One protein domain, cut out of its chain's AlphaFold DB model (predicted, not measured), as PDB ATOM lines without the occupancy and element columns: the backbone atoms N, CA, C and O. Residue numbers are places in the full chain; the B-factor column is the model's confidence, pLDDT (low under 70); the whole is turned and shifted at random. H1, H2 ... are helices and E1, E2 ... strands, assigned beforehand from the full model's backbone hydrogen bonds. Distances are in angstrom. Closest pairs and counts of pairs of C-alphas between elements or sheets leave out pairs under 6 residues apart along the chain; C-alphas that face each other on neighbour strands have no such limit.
ATOM      1  N   LEU A 149       6.973 -13.764 -17.305       95.00
ATOM      2  CA  LEU A 149       7.931 -12.919 -18.016       95.00
ATOM      3  C   LEU A 149       9.359 -13.099 -17.486       95.00
ATOM      4  O   LEU A 149      10.288 -13.231 -18.278       95.00
ATOM      5  N   ARG A 150       9.533 -13.226 -16.163       92.88
ATOM      6  CA  ARG A 150      10.831 -13.546 -15.552       92.88
ATOM      7  C   ARG A 150      11.374 -14.889 -16.028       92.88
ATOM      8  O   ARG A 150      12.551 -15.004 -16.359       92.88
ATOM      9  N   ARG A 151      10.520 -15.916 -16.062       94.44
ATOM     10  CA  ARG A 151      10.916 -17.259 -16.515       94.44
ATOM     11  C   ARG A 151      11.296 -17.270 -17.989       94.44
ATOM     12  O   ARG A 151      12.277 -17.917 -18.342       94.44
ATOM     13  N   MET A 152      10.548 -16.541 -18.815       94.88
ATOM     14  CA  MET A 152      10.859 -16.370 -20.231       94.88
ATOM     15  C   MET A 152      12.230 -15.708 -20.400       94.88
ATOM     16  O   MET A 152      13.094 -16.294 -21.051       94.88
ATOM     17  N   ALA A 153      12.477 -14.596 -19.697       93.56
ATOM     18  CA  ALA A 153      13.760 -13.898 -19.730       93.56
ATOM     19  C   ALA A 153      14.940 -14.809 -19.348       93.56
ATOM     20  O   ALA A 153      15.943 -14.870 -20.056       93.56
ATOM     21  N   TYR A 154      14.796 -15.613 -18.289       92.31
ATOM     22  CA  TYR A 154      15.817 -16.595 -17.908       92.31
ATOM     23  C   TYR A 154      16.015 -17.702 -18.947       92.31
ATOM     24  O   TYR A 154      17.151 -18.095 -19.209       92.31
ATOM     25  N   SER A 155      14.932 -18.208 -19.540       95.12
ATOM     26  CA  SER A 155      15.013 -19.273 -20.545       95.12
ATOM     27  C   SER A 155      15.673 -18.809 -21.845       95.12
ATOM     28  O   SER A 155      16.453 -19.551 -22.439       95.12
ATOM     29  N   GLU A 156      15.415 -17.564 -22.242       95.94
ATOM     30  CA  GLU A 156      15.931 -16.955 -23.470       95.94
ATOM     31  C   GLU A 156      17.261 -16.226 -23.254       95.94
ATOM     32  O   GLU A 156      17.914 -15.840 -24.221       95.94
ATOM     33  N   ARG A 157      17.686 -16.066 -21.993       92.31
ATOM     34  CA  ARG A 157      18.835 -15.242 -21.584       92.31
ATOM     35  C   ARG A 157      18.713 -13.798 -22.078       92.31
ATOM     36  O   ARG A 157      19.709 -13.186 -22.463       92.31
ATOM     37  N   SER A 158      17.493 -13.274 -22.087       91.25
ATOM     38  CA  SER A 158      17.209 -11.881 -22.416       91.25
ATOM     39  C   SER A 158      17.235 -11.003 -21.155       91.25
ATOM     40  O   SER A 158      17.172 -11.525 -20.035       91.25
ATOM     41  N   PRO A 159      17.375  -9.671 -21.309       89.19
ATOM     42  CA  PRO A 159      17.267  -8.738 -20.195       89.19
ATOM     43  C   PRO A 159      15.945  -8.884 -19.438       89.19
ATOM     44  O   PRO A 159      14.917  -9.288 -19.986       89.19
ATOM     45  N   LEU A 160      15.980  -8.553 -18.150       90.88
ATOM     46  CA  LEU A 160      14.798  -8.588 -17.305       90.88
ATOM     47  C   LEU A 160      13.852  -7.451 -17.664       90.88
ATOM     48  O   LEU A 160      14.256  -6.297 -17.669       90.88
ATOM     49  N   ILE A 161      12.575  -7.777 -17.855       92.00
ATOM     50  CA  ILE A 161      11.535  -6.764 -18.025       92.00
ATOM     51  C   ILE A 161      11.360  -6.018 -16.699       92.00
ATOM     52  O   ILE A 161      11.119  -6.637 -15.656       92.00
ATOM     53  N   GLY A 162      11.490  -4.692 -16.742       91.94
ATOM     54  CA  GLY A 162      11.340  -3.826 -15.574       91.94
ATOM     55  C   GLY A 162       9.936  -3.846 -14.940       91.94
ATOM     56  O   GLY A 162       8.986  -4.402 -15.499       91.94
ATOM     57  N   PRO A 163       9.762  -3.200 -13.772       93.19
ATOM     58  CA  PRO A 163       8.509  -3.217 -13.007       93.19
ATOM     59  C   PRO A 163       7.297  -2.644 -13.755       93.19
ATOM     60  O   PRO A 163       6.163  -3.013 -13.453       93.19
ATOM     61  N   GLU A 164       7.508  -1.767 -14.738       90.94
ATOM     62  CA  GLU A 164       6.426  -1.221 -15.568       90.94
ATOM     63  C   GLU A 164       5.882  -2.250 -16.567       90.94
ATOM     64  O   GLU A 164       4.676  -2.288 -16.806       90.94
ATOM     65  N   GLY A 165       6.754  -3.109 -17.107       90.94
ATOM     66  CA  GLY A 165       6.383  -4.168 -18.047       90.94
ATOM     67  C   GLY A 165       5.992  -5.493 -17.382       90.94
ATOM     68  O   GLY A 165       5.255  -6.272 -17.981       90.94
ATOM     69  N   ASP A 166       6.442  -5.751 -16.148       93.75
ATOM     70  CA  ASP A 166       6.146  -6.973 -15.389       93.75
ATOM     71  C   ASP A 166       5.728  -6.677 -13.938       93.75
ATOM     72  O   ASP A 166       6.426  -7.000 -12.981       93.75
ATOM     73  N   GLN A 167       4.552  -6.089 -13.738       93.12
ATOM     74  CA  GLN A 167       4.074  -5.733 -12.391       93.12
ATOM     75  C   GLN A 167       3.975  -6.931 -11.425       93.12
ATOM     76  O   GLN A 167       4.075  -6.755 -10.213       93.12
ATOM     77  N   ALA A 168       3.786  -8.152 -11.941       92.00
ATOM     78  CA  ALA A 168       3.706  -9.362 -11.122       92.00
ATOM     79  C   ALA A 168       5.088  -9.870 -10.673       92.00
ATOM     80  O   ALA A 168       5.200 -10.501  -9.619       92.00
ATOM     81  N   GLY A 169       6.135  -9.606 -11.460       94.00
ATOM     82  CA  GLY A 169       7.514 -10.029 -11.201       94.00
ATOM     83  C   GLY A 169       8.319  -9.110 -10.286       94.00
ATOM     84  O   GLY A 169       9.510  -9.362 -10.086       94.00
ATOM     85  N   TRP A 170       7.705  -8.050  -9.754       95.25
ATOM     86  CA  TRP A 170       8.379  -7.045  -8.940       95.25
ATOM     87  C   TRP A 170       7.530  -6.612  -7.743       95.25
ATOM     88  O   TRP A 170       6.363  -6.249  -7.865       95.25
ATOM     89  N   LYS A 171       8.147  -6.572  -6.561       93.62
ATOM     90  CA  LYS A 171       7.613  -5.891  -5.389       93.62
ATOM     91  C   LYS A 171       8.109  -4.453  -5.419       93.62
ATOM     92  O   LYS A 171       9.246  -4.180  -5.040       93.62
ATOM     93  N   VAL A 172       7.244  -3.546  -5.853       93.19
ATOM     94  CA  VAL A 172       7.493  -2.101  -5.801       93.19
ATOM     95  C   VAL A 172       7.197  -1.600  -4.388       93.19
ATOM     96  O   VAL A 172       6.133  -1.884  -3.830       93.19
ATOM     97  N   LEU A 173       8.151  -0.901  -3.782       90.44
ATOM     98  CA  LEU A 173       8.001  -0.329  -2.447       90.44
ATOM     99  C   LEU A 173       7.351   1.050  -2.497       90.44
ATOM    100  O   LEU A 173       7.302   1.690  -3.547       90.44
ATOM    101  N   SER A 174       6.890   1.526  -1.341       88.50
ATOM    102  CA  SER A 174       6.426   2.905  -1.215       88.50
ATOM    103  C   SER A 174       7.556   3.879  -1.578       88.50
ATOM    104  O   SER A 174       8.675   3.707  -1.084       88.50
ATOM    105  N   PRO A 175       7.285   4.897  -2.418       89.19
ATOM    106  CA  PRO A 175       8.273   5.913  -2.751       89.19
ATOM    107  C   PRO A 175       8.739   6.663  -1.504       89.19
ATOM    108  O   PRO A 175       7.921   7.079  -0.680       89.19
ATOM    109  N   ILE A 176      10.045   6.890  -1.400       86.50
ATOM    110  CA  ILE A 176      10.630   7.765  -0.388       86.50
ATOM    111  C   ILE A 176      10.907   9.141  -0.991       86.50
ATOM    112  O   ILE A 176      11.360   9.259  -2.131       86.50
ATOM    113  N   LYS A 177      10.653  10.191  -0.210       87.69
ATOM    114  CA  LYS A 177      10.999  11.568  -0.571       87.69
ATOM    115  C   LYS A 177      12.380  11.893  -0.038       87.69
ATOM    116  O   LYS A 177      12.604  11.856   1.169       87.69
ATOM    117  N   ILE A 178      13.285  12.229  -0.940       86.44
ATOM    118  CA  ILE A 178      14.638  12.644  -0.605       86.44
ATOM    119  C   ILE A 178      14.694  14.153  -0.748       86.44
ATOM    120  O   ILE A 178      14.500  14.688  -1.839       86.44
ATOM    121  N   LYS A 179      14.975  14.827   0.362       86.69
ATOM    122  CA  LYS A 179      15.221  16.264   0.387       86.69
ATOM    123  C   LYS A 179      16.705  16.517   0.556       86.69
ATOM    124  O   LYS A 179      17.400  15.785   1.265       86.69
ATOM    125  N   GLY A 180      17.177  17.565  -0.096       85.62
ATOM    126  CA  GLY A 180      18.541  18.011   0.079       85.62
ATOM    127  C   GLY A 180      18.839  19.275  -0.693       85.62
ATOM    128  O   GLY A 180      17.981  19.841  -1.375       85.62
ATOM    129  N   THR A 181      20.089  19.701  -0.597       85.12
ATOM    130  CA  THR A 181      20.561  20.916  -1.254       85.12
ATOM    131  C   THR A 181      21.583  20.561  -2.324       85.12
ATOM    132  O   THR A 181      22.652  20.021  -2.035       85.12
ATOM    133  N   LEU A 182      21.262  20.883  -3.572       85.06
ATOM    134  CA  LEU A 182      22.161  20.755  -4.707       85.06
ATOM    135  C   LEU A 182      23.168  21.913  -4.692       85.06
ATOM    136  O   LEU A 182      22.786  23.083  -4.581       85.06
ATOM    137  N   PHE A 183      24.462  21.585  -4.768       81.94
ATOM    138  CA  PHE A 183      25.570  22.556  -4.739       81.94
ATOM    139  C   PHE A 183      25.500  23.560  -3.569       81.94
ATOM    140  O   PHE A 183      25.938  24.699  -3.716       81.94
ATOM    141  N   ASN A 184      24.920  23.163  -2.428       79.06
ATOM    142  CA  ASN A 184      24.686  24.013  -1.249       79.06
ATOM    143  C   ASN A 184      23.918  25.323  -1.528       79.06
ATOM    144  O   ASN A 184      24.004  26.261  -0.739       79.06
ATOM    145  N   THR A 185      23.186  25.412  -2.642       84.38
ATOM    146  CA  THR A 185      22.474  26.637  -3.041       84.38
ATOM    147  C   THR A 185      21.008  26.411  -3.381       84.38
ATOM    148  O   THR A 185      20.199  27.305  -3.141       84.38
ATOM    149  N   LYS A 186      20.643  25.242  -3.920       87.75
ATOM    150  CA  LYS A 186      19.281  24.965  -4.387       87.75
ATOM    151  C   LYS A 186      18.666  23.790  -3.641       87.75
ATOM    152  O   LYS A 186      19.171  22.677  -3.733       87.75
ATOM    153  N   GLU A 187      17.563  24.025  -2.943       90.50
ATOM    154  CA  GLU A 187      16.760  22.940  -2.377       90.50
ATOM    155  C   GLU A 187      16.042  22.179  -3.489       90.50
ATOM    156  O   GLU A 187      15.448  22.776  -4.391       90.50
ATOM    157  N   VAL A 188      16.121  20.855  -3.431       91.12
ATOM    158  CA  VAL A 188      15.462  19.962  -4.383       91.12
ATOM    159  C   VAL A 188      14.842  18.784  -3.642       91.12
ATOM    160  O   VAL A 188      15.353  18.321  -2.618       91.12
ATOM    161  N   GLU A 189      13.731  18.296  -4.183       91.06
ATOM    162  CA  GLU A 189      13.041  17.099  -3.715       91.06
ATOM    163  C   GLU A 189      13.021  16.070  -4.846       91.06
ATOM    164  O   GLU A 189      12.644  16.382  -5.977       91.06
ATOM    165  N   VAL A 190      13.445  14.847  -4.539       91.69
ATOM    166  CA  VAL A 190      13.474  13.729  -5.485       91.69
ATOM    167  C   VAL A 190      12.743  12.548  -4.870       91.69
ATOM    168  O   VAL A 190      13.048  12.136  -3.751       91.69
ATOM    169  N   ASN A 191      11.784  11.981  -5.599       93.25
ATOM    170  CA  ASN A 191      11.156  10.730  -5.193       93.25
ATOM    171  C   ASN A 191      12.025   9.565  -5.655       93.25
ATOM    172  O   ASN A 191      12.475   9.538  -6.799       93.25
ATOM    173  N   CYS A 192      12.233   8.594  -4.776       91.88
ATOM    174  CA  CYS A 192      12.955   7.368  -5.068       91.88
ATOM    175  C   CYS A 192      12.076   6.166  -4.752       91.88
ATOM    176  O   CYS A 192      11.568   6.029  -3.640       91.88
ATOM    177  N   THR A 193      11.948   5.270  -5.718       92.38
ATOM    178  CA  THR A 193      11.192   4.030  -5.585       92.38
ATOM    179  C   THR A 193      12.117   2.861  -5.866       92.38
ATOM    180  O   THR A 193      12.692   2.781  -6.947       92.38
ATOM    181  N   LEU A 194      12.247   1.947  -4.904       92.62
ATOM    182  CA  LEU A 194      12.956   0.682  -5.081       92.62
ATOM    183  C   LEU A 194      11.946  -0.427  -5.399       92.62
ATOM    184  O   LEU A 194      10.910  -0.546  -4.744       92.62
ATOM    185  N   ALA A 195      12.269  -1.251  -6.386       93.81
ATOM    186  CA  ALA A 195      11.569  -2.475  -6.720       93.81
ATOM    187  C   ALA A 195      12.529  -3.664  -6.620       93.81
ATOM    188  O   ALA A 195      13.674  -3.597  -7.068       93.81
ATOM    189  N   ILE A 196      12.052  -4.758  -6.032       93.69
ATOM    190  CA  ILE A 196      12.806  -6.009  -5.871       93.69
ATOM    191  C   ILE A 196      12.070  -7.112  -6.605       93.69
ATOM    192  O   ILE A 196      10.841  -7.163  -6.561       93.69
ATOM    193  N   ALA A 197      12.804  -7.987  -7.282       93.94
ATOM    194  CA  ALA A 197      12.196  -9.107  -7.982       93.94
ATOM    195  C   ALA A 197      11.334  -9.975  -7.043       93.94
ATOM    196  O   ALA A 197      11.611 -10.110  -5.852       93.94
ATOM    197  N   THR A 198      10.261 -10.562  -7.559       92.00
ATOM    198  CA  THR A 198       9.478 -11.568  -6.830       92.00
ATOM    199  C   THR A 198       9.811 -12.974  -7.339       92.00
ATOM    200  O   THR A 198      10.167 -13.141  -8.512       92.00
ATOM    201  N   PRO A 199       9.701 -14.004  -6.479       90.88
ATOM    202  CA  PRO A 199       9.318 -13.953  -5.058       90.88
ATOM    203  C   PRO A 199      10.398 -13.337  -4.153       90.88
ATOM    204  O   PRO A 199      11.574 -13.323  -4.494       90.88
ATOM    205  N   LEU A 200      10.008 -12.872  -2.959       89.50
ATOM    206  CA  LEU A 200      10.940 -12.353  -1.939       89.50
ATOM    207  C   LEU A 200      11.648 -13.474  -1.157       89.50
ATOM    208  O   LEU A 200      11.946 -13.329   0.031       89.50
ATOM    209  N   SER A 201      11.880 -14.599  -1.835       88.69
ATOM    210  CA  SER A 201      12.609 -15.740  -1.316       88.69
ATOM    211  C   SER A 201      13.723 -16.123  -2.277       88.69
ATOM    212  O   SER A 201      13.471 -16.399  -3.450       88.69
ATOM    213  N   TYR A 202      14.956 -16.095  -1.779       88.25
ATOM    214  CA  TYR A 202      16.155 -16.197  -2.602       88.25
ATOM    215  C   TYR A 202      17.101 -17.264  -2.083       88.25
ATOM    216  O   TYR A 202      17.298 -17.412  -0.881       88.25
ATOM    217  N   ALA A 203      17.745 -17.979  -3.003       88.56
ATOM    218  CA  ALA A 203      18.761 -18.948  -2.636       88.56
ATOM    219  C   ALA A 203      20.061 -18.239  -2.237       88.56
ATOM    220  O   ALA A 203      20.511 -17.286  -2.872       88.56
ATOM    221  N   VAL A 204      20.728 -18.753  -1.213       88.94
ATOM    222  CA  VAL A 204      22.066 -18.290  -0.840       88.94
ATOM    223  C   VAL A 204      23.020 -18.427  -2.040       88.94
ATOM    224  O   VAL A 204      23.065 -19.468  -2.694       88.94
ATOM    225  N   GLY A 205      23.790 -17.379  -2.345       88.56
ATOM    226  CA  GLY A 205      24.666 -17.351  -3.519       88.56
ATOM    227  C   GLY A 205      24.012 -16.888  -4.826       88.56
ATOM    228  O   GLY A 205      24.728 -16.797  -5.820       88.56
ATOM    229  N   SER A 206      22.699 -16.614  -4.861       89.25
ATOM    230  CA  SER A 206      22.039 -16.047  -6.047       89.25
ATOM    231  C   SER A 206      22.026 -14.514  -6.022       89.25
ATOM    232  O   SER A 206      21.959 -13.935  -4.935       89.25
ATOM    233  N   PRO A 207      22.030 -13.841  -7.185       91.44
ATOM    234  CA  PRO A 207      21.776 -12.407  -7.246       91.44
ATOM    235  C   PRO A 207      20.295 -12.102  -6.980       91.44
ATOM    236  O   PRO A 207      19.407 -12.856  -7.382       91.44
ATOM    237  N   ILE A 208      20.034 -10.972  -6.328       92.94
ATOM    238  CA  ILE A 208      18.715 -10.356  -6.197       92.94
ATOM    239  C   ILE A 208      18.630  -9.223  -7.220       92.94
ATOM    240  O   ILE A 208      19.333  -8.226  -7.048       92.94
ATOM    241  N   PRO A 209      17.779  -9.332  -8.252       95.00
ATOM    242  CA  PRO A 209      17.567  -8.242  -9.191       95.00
ATOM    243  C   PRO A 209      16.765  -7.102  -8.563       95.00
ATOM    244  O   PRO A 209      15.773  -7.317  -7.858       95.00
ATOM    245  N   LEU A 210      17.190  -5.884  -8.871       95.12
ATOM    246  CA  LEU A 210      16.695  -4.634  -8.321       95.12
ATOM    247  C   LEU A 210      16.419  -3.640  -9.448       95.12
ATOM    248  O   LEU A 210      17.085  -3.643 -10.481       95.12
ATOM    249  N   SER A 211      15.466  -2.748  -9.215       94.69
ATOM    250  CA  SER A 211      15.239  -1.576 -10.054       94.69
ATOM    251  C   SER A 211      14.984  -0.377  -9.153       94.69
ATOM    252  O   SER A 211      14.195  -0.463  -8.212       94.69
ATOM    253  N   ILE A 212      15.681   0.727  -9.397       93.50
ATOM    254  CA  ILE A 212      15.506   1.974  -8.657       93.50
ATOM    255  C   ILE A 212      15.111   3.080  -9.627       93.50
ATOM    256  O   ILE A 212      15.765   3.308 -10.646       93.50
ATOM    257  N   THR A 213      14.021   3.762  -9.297       94.31
ATOM    258  CA  THR A 213      13.447   4.827 -10.113       94.31
ATOM    259  C   THR A 213      13.489   6.128  -9.336       94.31
ATOM    260  O   THR A 213      12.911   6.227  -8.254       94.31
ATOM    261  N   PHE A 214      14.138   7.134  -9.912       94.19
ATOM    262  CA  PHE A 214      14.139   8.507  -9.425       94.19
ATOM    263  C   PHE A 214      13.197   9.361 -10.266       94.19
ATOM    264  O   PHE A 214      13.280   9.315 -11.493       94.19
ATOM    265  N   THR A 215      12.345  10.165  -9.629       95.19
ATOM    266  CA  THR A 215      11.497  11.155 -10.312       95.19
ATOM    267  C   THR A 215      11.557  12.515  -9.625       95.19
ATOM    268  O   THR A 215      11.471  12.616  -8.399       95.19
ATOM    269  N   ALA A 216      11.741  13.569 -10.419       94.38
ATOM    270  CA  ALA A 216      11.795  14.954  -9.957       94.38
ATOM    271  C   ALA A 216      11.643  15.924 -11.134       94.38
ATOM    272  O   ALA A 216      11.908  15.566 -12.280       94.38
ATOM    273  N   GLU A 217      11.273  17.168 -10.843       92.75
ATOM    274  CA  GLU A 217      11.273  18.250 -11.838       92.75
ATOM    275  C   GLU A 217      12.692  18.750 -12.151       92.75
ATOM    276  O   GLU A 217      12.967  19.226 -13.251       92.75
ATOM    277  N   ASP A 218      13.611  18.641 -11.185       92.12
ATOM    278  CA  ASP A 218      15.000  19.066 -11.350       92.12
ATOM    279  C   ASP A 218      15.847  17.953 -11.983       92.12
ATOM    280  O   ASP A 218      16.249  16.985 -11.331       92.12
ATOM    281  N   THR A 219      16.152  18.114 -13.270       92.44
ATOM    282  CA  THR A 219      16.950  17.155 -14.041       92.44
ATOM    283  C   THR A 219      18.394  17.038 -13.552       92.44
ATOM    284  O   THR A 219      18.963  15.948 -13.597       92.44
ATOM    285  N   HIS A 220      18.985  18.111 -13.020       90.81
ATOM    286  CA  HIS A 220      20.341  18.068 -12.475       90.81
ATOM    287  C   HIS A 220      20.397  17.266 -11.175       90.81
ATOM    288  O   HIS A 220      21.337  16.495 -10.974       90.81
ATOM    289  N   ALA A 221      19.391  17.405 -10.310       90.12
ATOM    290  CA  ALA A 221      19.268  16.587  -9.109       90.12
ATOM    291  C   ALA A 221      19.146  15.097  -9.462       90.12
ATOM    292  O   ALA A 221      19.838  14.264  -8.867       90.12
ATOM    293  N   LEU A 222      18.336  14.774 -10.477       92.31
ATOM    294  CA  LEU A 222      18.211  13.412 -10.999       92.31
ATOM    295  C   LEU A 222      19.545  12.870 -11.505       92.31
ATOM    296  O   LEU A 222      19.944  11.785 -11.098       92.31
ATOM    297  N   ASP A 223      20.264  13.617 -12.341       91.19
ATOM    298  CA  ASP A 223      21.535  13.161 -12.917       91.19
ATOM    299  C   ASP A 223      22.637  12.986 -11.861       91.19
ATOM    300  O   ASP A 223      23.548  12.175 -12.028       91.19
ATOM    301  N   VAL A 224      22.582  13.739 -10.759       90.25
ATOM    302  CA  VAL A 224      23.517  13.587  -9.638       90.25
ATOM    303  C   VAL A 224      23.192  12.349  -8.803       90.25
ATOM    304  O   VAL A 224      24.114  11.608  -8.456       90.25
ATOM    305  N   LEU A 225      21.916  12.123  -8.482       89.19
ATOM    306  CA  LEU A 225      21.469  10.997  -7.654       89.19
ATOM    307  C   LEU A 225      21.441   9.665  -8.404       89.19
ATOM    308  O   LEU A 225      21.701   8.626  -7.805       89.19
ATOM    309  N   ALA A 226      21.188   9.693  -9.712       91.31
ATOM    310  CA  ALA A 226      21.159   8.506 -10.554       91.31
ATOM    311  C   ALA A 226      22.560   8.011 -10.960       91.31
ATOM    312  O   ALA A 226      22.685   7.068 -11.737       91.31
ATOM    313  N   LYS A 227      23.642   8.616 -10.457       91.50
ATOM    314  CA  LYS A 227      24.983   8.042 -10.626       91.50
ATOM    315  C   LYS A 227      25.067   6.750  -9.814       91.50
ATOM    316  O   LYS A 227      24.828   6.807  -8.610       91.50
ATOM    317  N   PRO A 228      25.507   5.619 -10.393       90.19
ATOM    318  CA  PRO A 228      25.686   4.376  -9.642       90.19
ATOM    319  C   PRO A 228      26.502   4.525  -8.354       90.19
ATOM    320  O   PRO A 228      26.177   3.940  -7.329       90.19
ATOM    321  N   THR A 229      27.534   5.373  -8.375       88.25
ATOM    322  CA  THR A 229      28.392   5.652  -7.214       88.25
ATOM    323  C   THR A 229      27.702   6.439  -6.103       88.25
ATOM    324  O   THR A 229      28.239   6.511  -4.997       88.25
ATOM    325  N   ALA A 230      26.543   7.042  -6.380       87.31
ATOM    326  CA  ALA A 230      25.764   7.784  -5.402       87.31
ATOM    327  C   ALA A 230      24.826   6.890  -4.574       87.31
ATOM    328  O   ALA A 230      24.237   7.355  -3.596       87.31
ATOM    329  N   ILE A 231      24.683   5.618  -4.949       88.00
ATOM    330  CA  ILE A 231      23.705   4.699  -4.374       88.00
ATOM    331  C   ILE A 231      24.434   3.673  -3.517       88.00
ATOM    332  O   ILE A 231      25.362   3.008  -3.970       88.00
ATOM    333  N   GLN A 232      24.014   3.547  -2.259       86.38
ATOM    334  CA  GLN A 232      24.540   2.567  -1.316       86.38
ATOM    335  C   GLN A 232      23.383   1.734  -0.779       86.38
ATOM    336  O   GLN A 232      22.714   2.125   0.171       86.38
ATOM    337  N   LEU A 233      23.133   0.583  -1.396       88.12
ATOM    338  CA  LEU A 233      22.192  -0.409  -0.882       88.12
ATOM    339  C   LEU A 233      22.990  -1.584  -0.328       88.12
ATOM    340  O   LEU A 233      23.770  -2.208  -1.045       88.12
ATOM    341  N   HIS A 234      22.781  -1.875   0.948       87.38
ATOM    342  CA  HIS A 234      23.424  -2.953   1.674       87.38
ATOM    343  C   HIS A 234      22.401  -4.009   2.084       87.38
ATOM    344  O   HIS A 234      21.256  -3.712   2.431       87.38
ATOM    345  N   LEU A 235      22.837  -5.261   2.067       89.50
ATOM    346  CA  LEU A 235      22.143  -6.338   2.750       89.50
ATOM    347  C   LEU A 235      22.575  -6.312   4.209       89.50
ATOM    348  O   LEU A 235      23.772  -6.345   4.492       89.50
ATOM    349  N   ARG A 236      21.608  -6.285   5.117       88.88
ATOM    350  CA  ARG A 236      21.850  -6.305   6.551       88.88
ATOM    351  C   ARG A 236      21.178  -7.512   7.170       88.88
ATOM    352  O   ARG A 236      19.975  -7.723   7.032       88.88
ATOM    353  N   ARG A 237      21.958  -8.296   7.891       89.62
ATOM    354  CA  ARG A 237      21.482  -9.380   8.734       89.62
ATOM    355  C   ARG A 237      21.258  -8.857  10.146       89.62
ATOM    356  O   ARG A 237      22.070  -8.090  10.657       89.62
ATOM    357  N   SER A 238      20.172  -9.289  10.776       89.69
ATOM    358  CA  SER A 238      19.928  -9.087  12.196       89.69
ATOM    359  C   SER A 238      19.788 -10.411  12.936       89.69
ATOM    360  O   SER A 238      19.210 -11.374  12.429       89.69
ATOM    361  N   MET A 239      20.327 -10.456  14.149       91.75
ATOM    362  CA  MET A 239      20.141 -11.549  15.095       91.75
ATOM    363  C   MET A 239      19.506 -10.981  16.355       91.75
ATOM    364  O   MET A 239      20.068 -10.077  16.968       91.75
ATOM    365  N   ALA A 240      18.340 -11.496  16.728       92.62
ATOM    366  CA  ALA A 240      17.639 -11.111  17.942       92.62
ATOM    367  C   ALA A 240      17.642 -12.278  18.930       92.62
ATOM    368  O   ALA A 240      17.329 -13.405  18.544       92.62
ATOM    369  N   THR A 241      17.966 -12.009  20.193       92.75
ATOM    370  CA  THR A 241      17.961 -12.990  21.284       92.75
ATOM    371  C   THR A 241      17.051 -12.564  22.435       92.75
ATOM    372  O   THR A 241      16.793 -11.379  22.622       92.75
ATOM    373  N   GLY A 242      16.606 -13.519  23.251       89.62
ATOM    374  CA  GLY A 242      15.751 -13.262  24.416       89.62
ATOM    375  C   GLY A 242      14.255 -13.293  24.095       89.62
ATOM    376  O   GLY A 242      13.857 -13.523  22.960       89.62
ATOM    377  N   THR A 243      13.407 -13.087  25.099       86.19
ATOM    378  CA  THR A 243      11.948 -13.325  25.023       86.19
ATOM    379  C   THR A 243      11.239 -12.578  23.889       86.19
ATOM    380  O   THR A 243      10.262 -13.076  23.347       86.19
ATOM    381  N   GLU A 244      11.758 -11.420  23.479       85.25
ATOM    382  CA  GLU A 244      11.213 -10.588  22.395       85.25
ATOM    383  C   GLU A 244      11.855 -10.881  21.021       85.25
ATOM    384  O   GLU A 244      11.631 -10.160  20.050       85.25
ATOM    385  N   ALA A 245      12.665 -11.939  20.889       87.56
ATOM    386  CA  ALA A 245      13.344 -12.268  19.631       87.56
ATOM    387  C   ALA A 245      12.368 -12.538  18.476       87.56
ATOM    388  O   ALA A 245      12.681 -12.280  17.308       87.56
ATOM    389  N   THR A 246      11.193 -13.083  18.783       87.00
ATOM    390  CA  THR A 246      10.124 -13.337  17.814       87.00
ATOM    391  C   THR A 246       9.189 -12.142  17.649       87.00
ATOM    392  O   THR A 246       8.412 -12.132  16.699       87.00
ATOM    393  N   ASP A 247       9.264 -11.126  18.501       84.50
ATOM    394  CA  ASP A 247       8.487  -9.907  18.319       84.50
ATOM    395  C   ASP A 247       9.154  -9.050  17.239       84.50
ATOM    396  O   ASP A 247      10.373  -8.854  17.242       84.50
ATOM    397  N   ASP A 248       8.372  -8.598  16.266       75.81
ATOM    398  CA  ASP A 248       8.828  -7.733  15.181       75.81
ATOM    399  C   ASP A 248       8.995  -6.294  15.699       75.81
ATOM    400  O   ASP A 248      10.003  -5.657  15.376       75.81
ATOM    401  N   ASP A 249       8.108  -5.880  16.610       76.31
ATOM    402  CA  ASP A 249       8.037  -4.555  17.240       76.31
ATOM    403  C   ASP A 249       8.740  -4.501  18.613       76.31
ATOM    404  O   ASP A 249       8.742  -3.469  19.288       76.31
ATOM    405  N   GLY A 250       9.352  -5.614  19.033       71.25
ATOM    406  CA  GLY A 250      10.038  -5.742  20.320       71.25
ATOM    407  C   GLY A 250      11.206  -4.764  20.498       71.25
ATOM    408  O   GLY A 250      11.809  -4.277  19.533       71.25
ATOM    409  N   ALA A 251      11.583  -4.501  21.751       72.00
ATOM    410  CA  ALA A 251      12.639  -3.554  22.081       72.00
ATOM    411  C   ALA A 251      14.007  -4.057  21.586       72.00
ATOM    412  O   ALA A 251      14.602  -4.991  22.130       72.00
ATOM    413  N   ARG A 252      14.548  -3.392  20.559       80.06
ATOM    414  CA  ARG A 252      15.877  -3.681  20.005       80.06
ATOM    415  C   ARG A 252      16.951  -2.967  20.822       80.06
ATOM    416  O   ARG A 252      17.136  -1.758  20.692       80.06
ATOM    417  N   ARG A 253      17.655  -3.708  21.672       77.75
ATOM    418  CA  ARG A 253      18.769  -3.217  22.493       77.75
ATOM    419  C   ARG A 253      20.087  -3.783  21.975       77.75
ATOM    420  O   ARG A 253      20.130  -4.826  21.335       77.75
ATOM    421  N   THR A 254      21.193  -3.102  22.247       78.00
ATOM    422  CA  THR A 254      22.514  -3.502  21.730       78.00
ATOM    423  C   THR A 254      23.026  -4.830  22.296       78.00
ATOM    424  O   THR A 254      23.942  -5.415  21.731       78.00
ATOM    425  N   ASP A 255      22.477  -5.290  23.420       80.25
ATOM    426  CA  ASP A 255      22.826  -6.547  24.088       80.25
ATOM    427  C   ASP A 255      21.988  -7.746  23.616       80.25
ATOM    428  O   ASP A 255      22.371  -8.889  23.858       80.25
ATOM    429  N   ASN A 256      20.862  -7.501  22.937       82.94
ATOM    430  CA  ASN A 256      19.935  -8.537  22.483       82.94
ATOM    431  C   ASN A 256      19.641  -8.491  20.975       82.94
ATOM    432  O   ASN A 256      18.931  -9.357  20.465       82.94
ATOM    433  N   HIS A 257      20.165  -7.493  20.264       88.62
ATOM    434  CA  HIS A 257      19.956  -7.287  18.842       88.62
ATOM    435  C   HIS A 257      21.267  -6.893  18.160       88.62
ATOM    436  O   HIS A 257      21.827  -5.822  18.394       88.62
ATOM    437  N   PHE A 258      21.738  -7.770  17.281       88.88
ATOM    438  CA  PHE A 258      23.017  -7.645  16.592       88.88
ATOM    439  C   PHE A 258      22.768  -7.414  15.108       88.88
ATOM    440  O   PHE A 258      21.985  -8.141  14.499       88.88
ATOM    441  N   LEU A 259      23.435  -6.415  14.530       88.25
ATOM    442  CA  LEU A 259      23.335  -6.058  13.117       88.25
ATOM    443  C   LEU A 259      24.673  -6.287  12.419       88.25
ATOM    444  O   LEU A 259      25.721  -5.920  12.944       88.25
ATOM    445  N   GLU A 260      24.619  -6.849  11.219       88.06
ATOM    446  CA  GLU A 260      25.788  -7.119  10.388       88.06
ATOM    447  C   GLU A 260      25.471  -6.773   8.932       88.06
ATOM    448  O   GLU A 260      24.503  -7.280   8.366       88.06
ATOM    449  N   ASP A 261      26.289  -5.922   8.314       88.56
ATOM    450  CA  ASP A 261      26.220  -5.696   6.872       88.56
ATOM    451  C   ASP A 261      26.896  -6.876   6.166       88.56
ATOM    452  O   ASP A 261      28.086  -7.132   6.348       88.56
ATOM    453  N   CYS A 262      26.127  -7.617   5.374       89.19
ATOM    454  CA  CYS A 262      26.565  -8.868   4.765       89.19
ATOM    455  C   CYS A 262      26.599  -8.824   3.235       89.19
ATOM    456  O   CYS A 262      27.108  -9.753   2.625       89.19
ATOM    457  N   GLY A 263      26.125  -7.760   2.587       87.81
ATOM    458  CA  GLY A 263      26.146  -7.650   1.126       87.81
ATOM    459  C   GLY A 263      26.000  -6.212   0.651       87.81
ATOM    460  O   GLY A 263      25.611  -5.334   1.416       87.81
ATOM    461  N   THR A 264      26.328  -5.960  -0.613       89.69
ATOM    462  CA  THR A 264      26.176  -4.642  -1.248       89.69
ATOM    463  C   THR A 264      25.630  -4.826  -2.655       89.69
ATOM    464  O   THR A 264      26.031  -5.756  -3.353       89.69
ATOM    465  N   ALA A 265      24.700  -3.961  -3.046       93.06
ATOM    466  CA  ALA A 265      24.158  -3.930  -4.390       93.06
ATOM    467  C   ALA A 265      25.001  -3.060  -5.322       93.06
ATOM    468  O   ALA A 265      25.595  -2.062  -4.906       93.06
ATOM    469  N   TYR A 266      24.965  -3.406  -6.601       94.31
ATOM    470  CA  TYR A 266      25.555  -2.641  -7.688       94.31
ATOM    471  C   TYR A 266      24.449  -2.187  -8.630       94.31
ATOM    472  O   TYR A 266      23.493  -2.925  -8.849       94.31
ATOM    473  N   PHE A 267      24.583  -0.982  -9.180       94.38
ATOM    474  CA  PHE A 267      23.590  -0.391 -10.073       94.38
ATOM    475  C   PHE A 267      24.221   0.069 -11.387       94.38
ATOM    476  O   PHE A 267      25.393   0.447 -11.430       94.38
ATOM    477  N   TRP A 268      23.428   0.084 -12.451       94.06
ATOM    478  CA  TRP A 268      23.781   0.615 -13.763       94.06
ATOM    479  C   TRP A 268      22.547   1.230 -14.438       94.06
ATOM    480  O   TRP A 268      21.417   0.893 -14.082       94.06
ATOM    481  N   PRO A 269      22.723   2.175 -15.383       92.56
ATOM    482  CA  PRO A 269      21.596   2.776 -16.096       92.56
ATOM    483  C   PRO A 269      20.759   1.713 -16.804       92.56
ATOM    484  O   PRO A 269      21.326   0.839 -17.462       92.56
ATOM    485  N   SER A 270      19.433   1.796 -16.673       89.50
ATOM    486  CA  SER A 270      18.539   0.871 -17.369       89.50
ATOM    487  C   SER A 270      18.659   1.042 -18.882       89.50
ATOM    488  O   SER A 270      18.849   2.157 -19.381       89.50
ATOM    489  N   GLN A 271      18.572  -0.078 -19.599       81.31
ATOM    490  CA  GLN A 271      18.561  -0.100 -21.065       81.31
ATOM    491  C   GLN A 271      17.134  -0.088 -21.633       81.31
ATOM    492  O   GLN A 271      16.961   0.069 -22.843       81.31
ATOM    493  N   ASP A 272      16.128  -0.229 -20.768       71.38
ATOM    494  CA  ASP A 272      14.722  -0.267 -21.144       71.38
ATOM    495  C   ASP A 272      14.144   1.147 -21.306       71.38
ATOM    496  O   ASP A 272      14.140   1.967 -20.385       71.38
ATOM    497  N   GLY A 273      13.575   1.405 -22.486       66.94
ATOM    498  CA  GLY A 273      12.807   2.615 -22.778       66.94
ATOM    499  C   GLY A 273      13.638   3.856 -23.130       66.94
ATOM    500  O   GLY A 273      14.862   3.901 -23.023       66.94
ATOM    501  N   ALA A 274      12.946   4.891 -23.612       69.00
ATOM    502  CA  ALA A 274      13.557   6.195 -23.852       69.00
ATOM    503  C   ALA A 274      13.757   6.931 -22.520       69.00
ATOM    504  O   ALA A 274      12.888   6.885 -21.650       69.00
ATOM    505  N   GLN A 275      14.872   7.653 -22.371       70.62
ATOM    506  CA  GLN A 275      15.073   8.502 -21.198       70.62
ATOM    507  C   GLN A 275      14.008   9.598 -21.152       70.62
ATOM    508  O   GLN A 275      13.971  10.502 -21.986       70.62
ATOM    509  N   GLU A 276      13.141   9.514 -20.152       85.81
ATOM    510  CA  GLU A 276      12.180  10.558 -19.832       85.81
ATOM    511  C   GLU A 276      12.890  11.729 -19.135       85.81
ATOM    512  O   GLU A 276      13.760  11.533 -18.284       85.81
ATOM    513  N   THR A 277      12.499  12.969 -19.443       89.31
ATOM    514  CA  THR A 277      13.150  14.173 -18.898       89.31
ATOM    515  C   THR A 277      13.212  14.156 -17.367       89.31
ATOM    516  O   THR A 277      14.280  14.375 -16.798       89.31
ATOM    517  N   ASN A 278      12.102  13.794 -16.720       94.44
ATOM    518  CA  ASN A 278      11.890  13.919 -15.272       94.44
ATOM    519  C   ASN A 278      12.037  12.593 -14.512       94.44
ATOM    520  O   ASN A 278      11.547  12.456 -13.388       94.44
ATOM    521  N   LYS A 279      12.677  11.595 -15.131       94.19
ATOM    522  CA  LYS A 279      12.810  10.256 -14.560       94.19
ATOM    523  C   LYS A 279      14.146   9.631 -14.931       94.19
ATOM    524  O   LYS A 279      14.645   9.776 -16.045       94.19
ATOM    525  N   ARG A 280      14.744   8.927 -13.977       94.06
ATOM    526  CA  ARG A 280      15.931   8.096 -14.195       94.06
ATOM    527  C   ARG A 280      15.667   6.727 -13.604       94.06
ATOM    528  O   ARG A 280      15.221   6.634 -12.464       94.06
ATOM    529  N   VAL A 281      15.946   5.689 -14.378       93.94
ATOM    530  CA  VAL A 281      15.798   4.299 -13.950       93.94
ATOM    531  C   VAL A 281      17.168   3.647 -13.991       93.94
ATOM    532  O   VAL A 281      17.903   3.777 -14.973       93.94
ATOM    533  N   LEU A 282      17.515   2.959 -12.911       94.44
ATOM    534  CA  LEU A 282      18.690   2.108 -12.852       94.44
ATOM    535  C   LEU A 282      18.250   0.687 -12.543       94.44
ATOM    536  O   LEU A 282      17.353   0.447 -11.733       94.44
ATOM    537  N   GLU A 283      18.925  -0.243 -13.182       94.69
ATOM    538  CA  GLU A 283      18.889  -1.653 -12.842       94.69
ATOM    539  C   GLU A 283      20.009  -1.937 -11.853       94.69
ATOM    540  O   GLU A 283      21.010  -1.220 -11.795       94.69
ATOM    541  N   GLY A 284      19.837  -2.974 -11.051       94.50
ATOM    542  CA  GLY A 284      20.882  -3.395 -10.148       94.50
ATOM    543  C   GLY A 284      20.759  -4.838  -9.723       94.50
ATOM    544  O   GLY A 284      19.736  -5.494  -9.916       94.50
ATOM    545  N   GLU A 285      21.821  -5.308  -9.095       94.81
ATOM    546  CA  GLU A 285      21.909  -6.640  -8.524       94.81
ATOM    547  C   GLU A 285      22.544  -6.569  -7.142       94.81
ATOM    548  O   GLU A 285      23.524  -5.856  -6.920       94.81
ATOM    549  N   LEU A 286      21.981  -7.328  -6.206       93.38
ATOM    550  CA  LEU A 286      22.556  -7.564  -4.890       93.38
ATOM    551  C   LEU A 286      22.970  -9.028  -4.793       93.38
ATOM    552  O   LEU A 286      22.130  -9.924  -4.826       93.38
ATOM    553  N   GLU A 287      24.269  -9.275  -4.658       90.50
ATOM    554  CA  GLU A 287      24.797 -10.631  -4.517       90.50
ATOM    555  C   GLU A 287      24.616 -11.150  -3.089       90.50
ATOM    556  O   GLU A 287      25.044 -10.521  -2.116       90.50
ATOM    557  N   LEU A 288      24.014 -12.333  -2.956       90.25
ATOM    558  CA  LEU A 288      23.908 -13.014  -1.672       90.25
ATOM    559  C   LEU A 288      25.193 -13.788  -1.371       90.25
ATOM    560  O   LEU A 288      25.567 -14.671  -2.149       90.25
ATOM    561  N   PRO A 289      25.863 -13.548  -0.232       90.81
ATOM    562  CA  PRO A 289      27.063 -14.297   0.117       90.81
ATOM    563  C   PRO A 289      26.764 -15.783   0.260       90.81
ATOM    564  O   PRO A 289      25.840 -16.158   0.971       90.81
ATOM    565  N   LYS A 290      27.610 -16.649  -0.305       90.00
ATOM    566  CA  LYS A 290      27.444 -18.114  -0.203       90.00
ATOM    567  C   LYS A 290      27.471 -18.657   1.232       90.00
ATOM    568  O   LYS A 290      26.985 -19.754   1.483       90.00
ATOM    569  N   ALA A 291      28.088 -17.918   2.151       88.38
ATOM    570  CA  ALA A 291      28.193 -18.281   3.561       88.38
ATOM    571  C   ALA A 291      27.037 -17.733   4.418       88.38
ATOM    572  O   ALA A 291      26.979 -18.053   5.605       88.38
ATOM    573  N   LEU A 292      26.141 -16.922   3.840       89.44
ATOM    574  CA  LEU A 292      25.006 -16.340   4.549       89.44
ATOM    575  C   LEU A 292      24.106 -17.454   5.094       89.44
ATOM    576  O   LEU A 292      23.724 -18.372   4.366       89.44
ATOM    577  N   LYS A 293      23.764 -17.378   6.381       89.38
ATOM    578  CA  LYS A 293      22.788 -18.293   6.975       89.38
ATOM    579  C   LYS A 293      21.367 -17.832   6.660       89.38
ATOM    580  O   LYS A 293      21.104 -16.632   6.767       89.38
ATOM    581  N   PRO A 294      20.460 -18.763   6.317       88.19
ATOM    582  CA  PRO A 294      19.071 -18.425   6.071       88.19
ATOM    583  C   PRO A 294      18.390 -17.760   7.265       88.19
ATOM    584  O   PRO A 294      18.756 -17.987   8.423       88.19
ATOM    585  N   SER A 295      17.371 -16.959   6.973       90.75
ATOM    586  CA  SER A 295      16.487 -16.395   7.988       90.75
ATOM    587  C   SER A 295      15.668 -17.495   8.659       90.75
ATOM    588  O   SER A 295      15.148 -18.378   7.978       90.75
ATOM    589  N   PHE A 296      15.471 -17.406   9.969       92.50
ATOM    590  CA  PHE A 296      14.502 -18.236  10.676       92.50
ATOM    591  C   PHE A 296      13.984 -17.510  11.913       92.50
ATOM    592  O   PHE A 296      14.656 -16.642  12.473       92.50
ATOM    593  N   LYS A 297      12.788 -17.895  12.356       92.44
ATOM    594  CA  LYS A 297      12.133 -17.355  13.545       92.44
ATOM    595  C   LYS A 297      11.886 -18.496  14.521       92.44
ATOM    596  O   LYS A 297      11.146 -19.422  14.204       92.44
ATOM    597  N   PHE A 298      12.525 -18.432  15.683       94.38
ATOM    598  CA  PHE A 298      12.374 -19.425  16.738       94.38
ATOM    599  C   PHE A 298      12.371 -18.728  18.104       94.38
ATOM    600  O   PHE A 298      12.977 -17.660  18.243       94.38
ATOM    601  N   PRO A 299      11.688 -19.268  19.127       91.19
ATOM    602  CA  PRO A 299      11.652 -18.630  20.434       91.19
ATOM    603  C   PRO A 299      13.040 -18.355  20.976       91.19
ATOM    604  O   PRO A 299      13.954 -19.174  20.872       91.19
ATOM    605  N   LYS A 300      13.181 -17.157  21.542       91.38
ATOM    606  CA  LYS A 300      14.420 -16.628  22.108       91.38
ATOM    607  C   LYS A 300      15.577 -16.434  21.126       91.38
ATOM    608  O   LYS A 300      16.577 -15.854  21.541       91.38
ATOM    609  N   PHE A 301      15.469 -16.854  19.863       94.38
ATOM    610  CA  PHE A 301      16.514 -16.648  18.868       94.38
ATOM    611  C   PHE A 301      15.968 -16.582  17.436       94.38
ATOM    612  O   PHE A 301      15.478 -17.565  16.883       94.38
ATOM    613  N   THR A 302      16.115 -15.416  16.812       93.19
ATOM    614  CA  THR A 302      15.646 -15.143  15.450       93.19
ATOM    615  C   THR A 302      16.781 -14.575  14.618       93.19
ATOM    616  O   THR A 302      17.516 -13.698  15.076       93.19
ATOM    617  N   ILE A 303      16.867 -15.010  13.364       92.00
ATOM    618  CA  ILE A 303      17.746 -14.425  12.353       92.00
ATOM    619  C   ILE A 303      16.883 -13.858  11.241       92.00
ATOM    620  O   ILE A 303      16.063 -14.565  10.656       92.00
ATOM    621  N   ARG A 304      17.095 -12.585  10.919       90.38
ATOM    622  CA  ARG A 304      16.453 -11.921   9.787       90.38
ATOM    623  C   ARG A 304      17.511 -11.367   8.868       90.38
ATOM    624  O   ARG A 304      18.615 -11.033   9.287       90.38
ATOM    625  N   VAL A 305      17.157 -11.240   7.607       84.50
ATOM    626  CA  VAL A 305      17.997 -10.576   6.628       84.50
ATOM    627  C   VAL A 305      17.102  -9.604   5.875       84.50
ATOM    628  O   VAL A 305      16.015  -9.962   5.415       84.50
ATOM    629  N   CYS A 306      17.543  -8.354   5.821       77.94
ATOM    630  CA  CYS A 306      16.796  -7.242   5.268       77.94
ATOM    631  C   CYS A 306      17.661  -6.413   4.318       77.94
ATOM    632  O   CYS A 306      18.868  -6.286   4.512       77.94
ATOM    633  N   GLY A 307      17.042  -5.799   3.311       67.31
ATOM    634  CA  GLY A 307      17.689  -4.739   2.534       67.31
ATOM    635  C   GLY A 307      17.635  -3.400   3.275       67.31
ATOM    636  O   GLY A 307      16.587  -3.055   3.820       67.31
ATOM    637  N   PHE A 308      18.737  -2.649   3.278       65.31
ATOM    638  CA  PHE A 308      18.817  -1.265   3.757       65.31
ATOM    639  C   PHE A 308      19.552  -0.412   2.724       65.31
ATOM    640  O   PHE A 308      20.681  -0.739   2.367       65.31
ATOM    641  N   TYR A 309      18.967   0.699   2.268       67.06
ATOM    642  CA  TYR A 309      19.659   1.613   1.357       67.06
ATOM    643  C   TYR A 309      19.732   3.045   1.860       67.06
ATOM    644  O   TYR A 309      18.866   3.535   2.578       67.06
ATOM    645  N   ALA A 310      20.792   3.712   1.422       64.25
ATOM    646  CA  ALA A 310      21.066   5.120   1.599       64.25
ATOM    647  C   ALA A 310      21.618   5.703   0.290       64.25
ATOM    648  O   ALA A 310      22.171   5.002  -0.559       64.25
ATOM    649  N   LEU A 311      21.498   7.018   0.140       65.31
ATOM    650  CA  LEU A 311      22.068   7.766  -0.976       65.31
ATOM    651  C   LEU A 311      23.157   8.689  -0.447       65.31
ATOM    652  O   LEU A 311      22.967   9.363   0.565       65.31
ATOM    653  N   LYS A 312      24.296   8.727  -1.136       68.75
ATOM    654  CA  LYS A 312      25.423   9.603  -0.814       68.75
ATOM    655  C   LYS A 312      25.973  10.217  -2.085       68.75
ATOM    656  O   LYS A 312      26.572   9.525  -2.892       68.75
ATOM    657  N   SER A 313      25.877  11.530  -2.226       65.69
ATOM    658  CA  SER A 313      26.562  12.252  -3.297       65.69
ATOM    659  C   SER A 313      27.367  13.404  -2.713       65.69
ATOM    660  O   SER A 313      26.932  14.079  -1.794       65.69
ATOM    661  N   ARG A 314      28.560  13.668  -3.256       65.81
ATOM    662  CA  ARG A 314      29.375  14.822  -2.824       65.81
ATOM    663  C   ARG A 314      28.732  16.167  -3.170       65.81
ATOM    664  O   ARG A 314      29.134  17.186  -2.626       65.81
ATOM    665  N   GLN A 315      27.801  16.171  -4.121       67.12
ATOM    666  CA  GLN A 315      27.149  17.373  -4.649       67.12
ATOM    667  C   GLN A 315      25.761  17.605  -4.039       67.12
ATOM    668  O   GLN A 315      25.094  18.572  -4.408       67.12
ATOM    669  N   PHE A 316      25.323  16.707  -3.154       65.19
ATOM    670  CA  PHE A 316      23.975  16.688  -2.614       65.19
ATOM    671  C   PHE A 316      24.015  16.213  -1.156       65.19
ATOM    672  O   PHE A 316      24.475  15.108  -0.864       65.19
ATOM    673  N   THR A 317      23.590  17.087  -0.247       65.69
ATOM    674  CA  THR A 317      23.531  16.810   1.195       65.69
ATOM    675  C   THR A 317      22.112  16.387   1.546       65.69
ATOM    676  O   THR A 317      21.183  17.142   1.265       65.69
ATOM    677  N   ASN A 318      21.943  15.201   2.136       65.44
ATOM    678  CA  ASN A 318      20.631  14.560   2.251       65.44
ATOM    679  C   ASN A 318      20.145  14.521   3.694       65.44
ATOM    680  O   ASN A 318      20.905  14.172   4.597       65.44
ATOM    681  N   GLU A 319      18.842  14.708   3.865       56.78
ATOM    682  CA  GLU A 319      18.098  14.242   5.034       56.78
ATOM    683  C   GLU A 319      17.272  13.026   4.598       56.78
ATOM    684  O   GLU A 319      16.224  13.160   3.968       56.78
ATOM    685  N   ILE A 320      17.783  11.816   4.850       54.53
ATOM    686  CA  ILE A 320      17.050  10.581   4.542       54.53
ATOM    687  C   ILE A 320      16.321  10.138   5.814       54.53
ATOM    688  O   ILE A 320      16.993   9.897   6.823       54.53
ATOM    689  N   PRO A 321      14.985   9.978   5.802       47.34
ATOM    690  CA  PRO A 321      14.311   9.249   6.865       47.34
ATOM    691  C   PRO A 321      14.823   7.801   6.857       47.34
ATOM    692  O   PRO A 321      14.623   7.058   5.895       47.34
ATOM    693  N   CYS A 322      15.565   7.439   7.903       37.50
ATOM    694  CA  CYS A 322      16.088   6.090   8.091       37.50
ATOM    695  C   CYS A 322      14.935   5.091   8.304       37.50
ATOM    696  O   CYS A 322      13.901   5.453   8.854       37.50
ATOM    697  N   ASP A 323      15.170   3.846   7.884       44.97
ATOM    698  CA  ASP A 323      14.323   2.650   8.033       44.97
ATOM    699  C   ASP A 323      13.187   2.447   7.019       44.97
ATOM    700  O   ASP A 323      12.004   2.599   7.303       44.97
ATOM    701  N   HIS A 324      13.560   1.954   5.832       48.00
ATOM    702  CA  HIS A 324      12.694   1.061   5.055       48.00
ATOM    703  C   HIS A 324      13.369  -0.309   4.973       48.00
ATOM    704  O   HIS A 324      14.215  -0.545   4.111       48.00
ATOM    705  N   SER A 325      13.035  -1.201   5.906       50.09
ATOM    706  CA  SER A 325      13.517  -2.583   5.911       50.09
ATOM    707  C   SER A 325      12.552  -3.496   5.162       50.09
ATOM    708  O   SER A 325      11.341  -3.418   5.353       50.09
ATOM    709  N   ILE A 326      13.086  -4.408   4.358       52.81
ATOM    710  CA  ILE A 326      12.293  -5.436   3.674       52.81
ATOM    711  C   ILE A 326      12.783  -6.776   4.159       52.81
ATOM    712  O   ILE A 326      13.958  -7.081   3.982       52.81
ATOM    713  N   HIS A 327      11.895  -7.567   4.745       56.88
ATOM    714  CA  HIS A 327      12.227  -8.919   5.156       56.88
ATOM    715  C   HIS A 327      12.361  -9.809   3.926       56.88
ATOM    716  O   HIS A 327      11.415  -9.977   3.157       56.88
ATOM    717  N   LEU A 328      13.557 -10.357   3.748       58.97
ATOM    718  CA  LEU A 328      13.845 -11.357   2.738       58.97
ATOM    719  C   LEU A 328      13.881 -12.720   3.427       58.97
ATOM    720  O   LEU A 328      14.453 -12.859   4.512       58.97
ATOM    721  N   ILE A 329      13.240 -13.705   2.803       58.16
ATOM    722  CA  ILE A 329      13.258 -15.088   3.273       58.16
ATOM    723  C   ILE A 329      14.323 -15.835   2.471       58.16
ATOM    724  O   ILE A 329      14.435 -15.662   1.260       58.16
TER     725      ILE A 329
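Overview. This is residues 149 to 329 of the 330 residues of an uncharacterized protein of Galerina marginata (strain CBS 339.88) (UniProt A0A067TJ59). One strongly twisted antiparallel sheet curls round the short helix H2: E2, E3, E4 and E7 make one part of it, E5, E6 and E9 the other, and the two parts join where E7 pairs with E6. H1 lies off this sheet, a long link away from E1. The printed part has 181 residues with two named helices and eleven named strands, in the order H1 E1 E2 E3 E4 H2 E5 E6 E7 E8 E9 E10 E11, and is mostly strand. The sheet is branched, at E3 and E9. The whole is compact, with a radius of gyration of the C-alphas of 17.8 A, and flat in outline, 51 by 46 by 24 A.

Arrangement. Start at H1, residues 149 to 156, which is not on the sheet. Next find E1, residues 170 to 172, and E2, residues 176 to 182, on one side of E3, residues 186 to 197; E4, residues 207 to 215, is on the other side. Look for N 171 and O 196 at 2.8 A, N 178 and O 190 at 2.8 A, and N 195 and O 211 at 2.8 A. E2, E3 and E4 form a meander, each strand the antiparallel neighbour of the one before. H2, residues 219 to 225, is on the sheet; its closest C-alphas to E4 are those of Leu 222 and Phe 214, 6.6 A apart. E5, residues 231 to 241, E6, residues 257 to 269, and E7, residues 279 to 287, form a second meander: find N 237 and O 260 at 2.8 A, and N 268 and O 283 at 2.8 A. E7 is also antiparallel to E4, with N 210 and O 284 at 2.8 A. E8, residues 296 to 298, and E11, residues 326 to 328, lie on one side of E9, residues 301 to 311, and E5 on the other; check N 303 and O 296 at 2.9 A, N 328 and O 305 at 3.0 A, and N 236 and O 306 at 2.8 A. E10, residues 316 to 319, is an edge strand beside E2, with N 319 and O 179 at 3.2 A. In H1 and H2 every O i to N i+4 pair is within hydrogen-bond range.

Along the chain. Find C-alpha 149 at (7.931, -12.919, -18.016), where H1 begins. E3 runs 35.0 A from C-alpha 186 at (19.281, 24.965, -4.387), and E6 runs 36.4 A. E5 spans 31.7 A and E9 31.9 A. E11 ends at C-alpha 328, (13.845, -11.357, 2.738).

Size, cuts and confidence. The C-alphas of Thr 243 and Ala 274, the two farthest apart, are 52.7 A apart. The printed part has no cut. The links H1 to E1 and E5 to E6 are long. Confidence is under 70 at residues 273 to 274 and 307 to 329.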